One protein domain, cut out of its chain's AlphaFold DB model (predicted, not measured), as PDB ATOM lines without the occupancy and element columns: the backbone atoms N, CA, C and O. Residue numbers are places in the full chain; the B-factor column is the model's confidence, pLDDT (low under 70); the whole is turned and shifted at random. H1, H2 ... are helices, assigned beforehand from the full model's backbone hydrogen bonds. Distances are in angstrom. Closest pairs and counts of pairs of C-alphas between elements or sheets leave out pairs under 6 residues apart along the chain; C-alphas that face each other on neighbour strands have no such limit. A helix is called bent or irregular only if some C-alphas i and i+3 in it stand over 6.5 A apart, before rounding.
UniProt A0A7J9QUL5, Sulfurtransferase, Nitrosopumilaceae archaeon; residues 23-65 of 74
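What this domain is: This is residues 23 to 65 of the 74 residues of the protein "Sulfurtransferase" of Nitrosopumilaceae archaeon (UniProt A0A7J9QUL5). A helix, H1, sticks out free at one end of a long, thin model, and the link of residues 33 to 40, with no named element, leads from it to a loose head at the other end, where H2 and H3 come near each other without clearly touching. H1 and the stretch up to residue 37 make an arm, and the head is H2 and H3 with the loop of residues 49 to 55 that joins them. The printed part has 43 residues with three named helices, in the order H1, H2, H3, and no named strand; the class is all helix. The whole is extended, with a radius of gyration of the C-alphas of 14.6 A, and the C-alphas span 42 by 20 by 12 A along their three main axes.

How they stand to each other: The printed part begins with H1, residues 23 to 32, which touches no helix. Residues 23 to 37, of which 23 to 32 belong to H1, stand free. H1 is apart from H2, residues 41 to 48, and from H3, residues 56 to 64. H2 and H3 are close but not clearly touching, with 1 pair of C-alphas within 8 A. Their closest C-alphas are those of Ile 44 and Leu 62, 6.7 A apart, and their centres are 11.9 A apart. They run opposite ways at a steep tilt of 56 degrees. H3 is irregular: C-alphas 57 and 60 are 7.2 A apart, and its line is a rough one. In H1 and H2 every pair of O i and N i+4 is within hydrogen-bond range, while in H3 3 of 5 such pairs are.

Where its parts are: H1 runs from Lys 23, with its C-alpha at (48.762, -11.470, 13.801), to Ala 32, with its C-alpha at (48.522, -22.665, 4.913), 14.3 A from first to last C-alpha. H2 runs from Tyr 41, with its C-alpha at (30.923, -31.084, 8.493), to Asn 48 and is 10.5 A long. H3 runs from Leu 56 to Ile 64, where the C-alpha is at (36.238, -41.952, 12.469), and is 13.6 A long.

The domain as a whole: The outline is a rod, and the two C-alphas farthest apart, those of Pro 24 and Thr 57, are 43.1 A apart. The first and last printed C-alphas, of Lys 23 and Gly 65, are 31.5 A apart. The printed part has no cut. The link from H1 to H2, 8 residues, and the link from H2 to H3, 7 residues, are both short but not tight. The mean pLDDT of the printed part is 86.8, and residues 64 to 65 are under 70.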
ATOM      1  N   LYS A  23      50.080 -10.980  14.240       95.31
ATOM      2  CA  LYS A  23      48.762 -11.470  13.801       95.31
ATOM      3  C   LYS A  23      48.658 -11.759  12.288       95.31
ATOM      4  O   LYS A  23      48.092 -12.796  11.948       95.31
ATOM      5  N   PRO A  24      49.164 -10.912  11.366       96.69
ATOM      6  CA  PRO A  24      49.102 -11.219   9.935       96.69
ATOM      7  C   PRO A  24      49.875 -12.489   9.553       96.69
ATOM      8  O   PRO A  24      49.373 -13.300   8.778       96.69
ATOM      9  N   GLU A  25      51.056 -12.690  10.136       95.75
ATOM     10  CA  GLU A  25      51.890 -13.872   9.900       95.75
ATOM     11  C   GLU A  25      51.249 -15.132  10.497       95.75
ATOM     12  O   GLU A  25      51.214 -16.182   9.854       95.75
ATOM     13  N   PHE A  26      50.660 -15.011  11.689       93.94
ATOM     14  CA  PHE A  26      49.876 -16.079  12.309       93.94
ATOM     15  C   PHE A  26      48.753 -16.556  11.388       93.94
ATOM     16  O   PHE A  26      48.625 -17.753  11.134       93.94
ATOM     17  N   ILE A  27      47.967 -15.621  10.845       94.25
ATOM     18  CA  ILE A  27      46.854 -15.944   9.945       94.25
ATOM     19  C   ILE A  27      47.368 -16.681   8.706       94.25
ATOM     20  O   ILE A  27      46.806 -17.712   8.343       94.25
ATOM     21  N   GLN A  28      48.447 -16.198   8.084       94.19
ATOM     22  CA  GLN A  28      49.033 -16.855   6.914       94.19
ATOM     23  C   GLN A  28      49.471 -18.292   7.220       94.19
ATOM     24  O   GLN A  28      49.122 -19.208   6.475       94.19
ATOM     25  N   LYS A  29      50.172 -18.509   8.340       91.25
ATOM     26  CA  LYS A  29      50.628 -19.840   8.766       91.25
ATOM     27  C   LYS A  29      49.468 -20.790   9.066       91.25
ATOM     28  O   LYS A  29      49.511 -21.943   8.645       91.25
ATOM     29  N   VAL A  30      48.426 -20.318   9.753       90.38
ATOM     30  CA  VAL A  30      47.229 -21.122  10.054       90.38
ATOM     31  C   VAL A  30      46.510 -21.528   8.772       90.38
ATOM     32  O   VAL A  30      46.194 -22.703   8.594       90.38
ATOM     33  N   VAL A  31      46.278 -20.584   7.857       89.75
ATOM     34  CA  VAL A  31      45.573 -20.858   6.597       89.75
ATOM     35  C   VAL A  31      46.346 -21.870   5.751       89.75
ATOM     36  O   VAL A  31      45.742 -22.813   5.250       89.75
ATOM     37  N   ALA A  32      47.672 -21.737   5.660       89.00
ATOM     38  CA  ALA A  32      48.522 -22.665   4.913       89.00
ATOM     39  C   ALA A  32      48.498 -24.107   5.459       89.00
ATOM     40  O   ALA A  32      48.760 -25.048   4.717       89.00
ATOM     41  N   LYS A  33      48.177 -24.278   6.746       87.31
ATOM     42  CA  LYS A  33      48.130 -25.568   7.448       87.31
ATOM     43  C   LYS A  33      46.706 -26.078   7.693       87.31
ATOM     44  O   LYS A  33      46.518 -27.090   8.363       87.31
ATOM     45  N   THR A  34      45.688 -25.372   7.203       85.12
ATOM     46  CA  THR A  34      44.287 -25.767   7.391       85.12
ATOM     47  C   THR A  34      43.921 -26.872   6.403       85.12
ATOM     48  O   THR A  34      44.047 -26.693   5.192       85.12
ATOM     49  N   LEU A  35      43.436 -28.008   6.909       82.94
ATOM     50  CA  LEU A  35      42.982 -29.117   6.070       82.94
ATOM     51  C   LEU A  35      41.651 -28.795   5.357       82.94
ATOM     52  O   LEU A  35      40.862 -27.976   5.846       82.94
ATOM     53  N   PRO A  36      41.359 -29.439   4.208       83.81
ATOM     54  CA  PRO A  36      40.069 -29.311   3.539       83.81
ATOM     55  C   PRO A  36      38.899 -29.631   4.469       83.81
ATOM     56  O   PRO A  36      38.979 -30.508   5.329       83.81
ATOM     57  N   ARG A  37      37.774 -28.938   4.265       83.31
ATOM     58  CA  ARG A  37      36.571 -29.184   5.065       83.31
ATOM     59  C   ARG A  37      36.061 -30.615   4.834       83.31
ATOM     60  O   ARG A  37      35.871 -30.988   3.674       83.31
ATOM     61  N   PRO A  38      35.760 -31.377   5.899       82.81
ATOM     62  CA  PRO A  38      35.165 -32.706   5.778       82.81
ATOM     63  C   PRO A  38      33.811 -32.637   5.066       82.81
ATOM     64  O   PRO A  38      33.030 -31.724   5.323       82.81
ATOM     65  N   MET A  39      33.482 -33.607   4.213       83.81
ATOM     66  CA  MET A  39      32.229 -33.595   3.432       83.81
ATOM     67  C   MET A  39      30.959 -33.559   4.300       83.81
ATOM     68  O   MET A  39      29.939 -32.990   3.915       83.81
ATOM     69  N   ASN A  40      31.030 -34.133   5.496       83.75
ATOM     70  CA  ASN A  40      29.951 -34.267   6.474       83.75
ATOM     71  C   ASN A  40      29.922 -33.137   7.529       83.75
ATOM     72  O   ASN A  40      29.074 -33.184   8.422       83.75
ATOM     73  N   TYR A  41      30.775 -32.103   7.436       85.69
ATOM     74  CA  TYR A  41      30.923 -31.084   8.493       85.69
ATOM     75  C   TYR A  41      29.598 -30.413   8.891       85.69
ATOM     76  O   TYR A  41      29.364 -30.128  10.063       85.69
ATOM     77  N   ARG A  42      28.692 -30.188   7.929       88.88
ATOM     78  CA  ARG A  42      27.376 -29.577   8.186       88.88
ATOM     79  C   ARG A  42      26.495 -30.457   9.066       88.88
ATOM     80  O   ARG A  42      25.822 -29.940   9.949       88.88
ATOM     81  N   LYS A  43      26.521 -31.771   8.831       88.38
ATOM     82  CA  LYS A  43      25.748 -32.750   9.600       88.38
ATOM     83  C   LYS A  43      26.267 -32.840  11.031       88.38
ATOM     84  O   LYS A  43      25.473 -32.767  11.958       88.38
ATOM     85  N   ILE A  44      27.591 -32.888  11.198       86.25
ATOM     86  CA  ILE A  44      28.245 -32.860  12.515       86.25
ATOM     87  C   ILE A  44      27.844 -31.595  13.286       86.25
ATOM     88  O   ILE A  44      27.437 -31.681  14.440       86.25
ATOM     89  N   ILE A  45      27.888 -30.419  12.647       88.31
ATOM     90  CA  ILE A  45      27.478 -29.158  13.285       88.31
ATOM     91  C   ILE A  45      26.003 -29.196  13.707       88.31
ATOM     92  O   ILE A  45      25.697 -28.792  14.825       88.31
ATOM     93  N   ALA A  46      25.102 -29.675  12.844       92.25
ATOM     94  CA  ALA A  46      23.672 -29.752  13.151       92.25
ATOM     95  C   ALA A  46      23.385 -30.686  14.341       92.25
ATOM     96  O   ALA A  46      22.611 -30.333  15.229       92.25
ATOM     97  N   VAL A  47      24.058 -31.841  14.402       89.94
ATOM     98  CA  VAL A  47      23.982 -32.768  15.544       89.94
ATOM     99  C   VAL A  47      24.520 -32.114  16.818       89.94
ATOM    100  O   VAL A  47      23.834 -32.107  17.835       89.94
ATOM    101  N   ASN A  48      25.702 -31.488  16.767       86.31
ATOM    102  CA  ASN A  48      26.326 -30.846  17.933       86.31
ATOM    103  C   ASN A  48      25.495 -29.685  18.495       86.31
ATOM    104  O   ASN A  48      25.541 -29.413  19.692       86.31
ATOM    105  N   LYS A  49      24.740 -28.991  17.639       92.62
ATOM    106  CA  LYS A  49      23.806 -27.936  18.051       92.62
ATOM    107  C   LYS A  49      22.465 -28.463  18.571       92.62
ATOM    108  O   LYS A  49      21.666 -27.670  19.056       92.62
ATOM    109  N   GLY A  50      22.197 -29.763  18.443       91.75
ATOM    110  CA  GLY A  50      20.900 -30.363  18.757       91.75
ATOM    111  C   GLY A  50      19.804 -30.066  17.727       91.75
ATOM    112  O   GLY A  50      18.637 -30.342  17.987       91.75
ATOM    113  N   GLU A  51      20.156 -29.513  16.563       94.69
ATOM    114  CA  GLU A  51      19.223 -29.238  15.457       94.69
ATOM    115  C   GLU A  51      18.819 -30.532  14.726       94.69
ATOM    116  O   GLU A  51      17.750 -30.607  14.122       94.69
ATOM    117  N   LEU A  52      19.673 -31.559  14.785       91.44
ATOM    118  CA  LEU A  52      19.434 -32.891  14.239       91.44
ATOM    119  C   LEU A  52      19.627 -33.945  15.337       91.44
ATOM    120  O   LEU A  52      20.611 -33.906  16.073       91.44
ATOM    121  N   GLY A  53      18.714 -34.913  15.419       90.12
ATOM    122  CA  GLY A  53      18.877 -36.070  16.298       90.12
ATOM    123  C   GLY A  53      20.014 -36.981  15.831       90.12
ATOM    124  O   GLY A  53      20.165 -37.237  14.637       90.12
ATOM    125  N   LEU A  54      20.810 -37.485  16.775       85.69
ATOM    126  CA  LEU A  54      21.885 -38.424  16.471       85.69
ATOM    127  C   LEU A  54      21.312 -39.797  16.096       85.69
ATOM    128  O   LEU A  54      20.578 -40.407  16.874       85.69
ATOM    129  N   VAL A  55      21.698 -40.311  14.930       87.75
ATOM    130  CA  VAL A  55      21.393 -41.684  14.519       87.75
ATOM    131  C   VAL A  55      22.574 -42.570  14.902       87.75
ATOM    132  O   VAL A  55      23.666 -42.427  14.356       87.75
ATOM    133  N   LEU A  56      22.365 -43.492  15.845       85.50
ATOM    134  CA  LEU A  56      23.443 -44.303  16.429       85.50
ATOM    135  C   LEU A  56      24.250 -45.101  15.394       85.50
ATOM    136  O   LEU A  56      25.451 -45.278  15.563       85.50
ATOM    137  N   THR A  57      23.618 -45.544  14.305       87.50
ATOM    138  CA  THR A  57      24.299 -46.287  13.234       87.50
ATOM    139  C   THR A  57      25.264 -45.430  12.415       87.50
ATOM    140  O   THR A  57      26.128 -45.978  11.747       87.50
ATOM    141  N   GLU A  58      25.140 -44.102  12.465       84.38
ATOM    142  CA  GLU A  58      25.995 -43.158  11.734       84.38
ATOM    143  C   GLU A  58      27.151 -42.620  12.594       84.38
ATOM    144  O   GLU A  58      28.041 -41.944  12.080       84.38
ATOM    145  N   VAL A  59      27.155 -42.913  13.901       83.62
ATOM    146  CA  VAL A  59      28.187 -42.459  14.848       83.62
ATOM    147  C   VAL A  59      29.599 -42.839  14.392       83.62
ATOM    148  O   VAL A  59      30.452 -41.954  14.395       83.62
ATOM    149  N   PRO A  60      29.884 -44.081  13.946       80.38
ATOM    150  CA  PRO A  60      31.231 -44.429  13.498       80.38
ATOM    151  C   PRO A  60      31.728 -43.524  12.365       80.38
ATOM    152  O   PRO A  60      32.857 -43.050  12.415       80.38
ATOM    153  N   ASP A  61      30.876 -43.201  11.391       78.44
ATOM    154  CA  ASP A  61      31.241 -42.346  10.254       78.44
ATOM    155  C   ASP A  61      31.428 -40.871  10.663       78.44
ATOM    156  O   ASP A  61      32.248 -40.138  10.094       78.44
ATOM    157  N   LEU A  62      30.674 -40.421  11.671       78.25
ATOM    158  CA  LEU A  62      30.776 -39.079  12.250       78.25
ATOM    159  C   LEU A  62      31.990 -38.913  13.181       78.25
ATOM    160  O   LEU A  62      32.451 -37.786  13.348       78.25
ATOM    161  N   GLU A  63      32.558 -39.994  13.716       74.88
ATOM    162  CA  GLU A  63      33.710 -39.957  14.636       74.88
ATOM    163  C   GLU A  63      35.040 -40.363  13.970       74.88
ATOM    164  O   GLU A  63      36.080 -39.763  14.233       74.88
ATOM    165  N   ILE A  64      35.028 -41.362  13.080       69.94
ATOM    166  CA  ILE A  64      36.238 -41.952  12.469       69.94
ATOM    167  C   ILE A  64      36.640 -41.245  11.168       69.94
ATOM    168  O   ILE A  64      37.802 -41.316  10.761       69.94
ATOM    169  N   GLY A  65      35.698 -40.567  10.504       64.62
ATOM    170  CA  GLY A  65      35.942 -39.882   9.234       64.62
ATOM    171  C   GLY A  65      37.063 -38.830   9.304       64.62
ATOM    172  O   GLY A  65      37.582 -38.527  10.380       64.62
TER     173      GLY A  65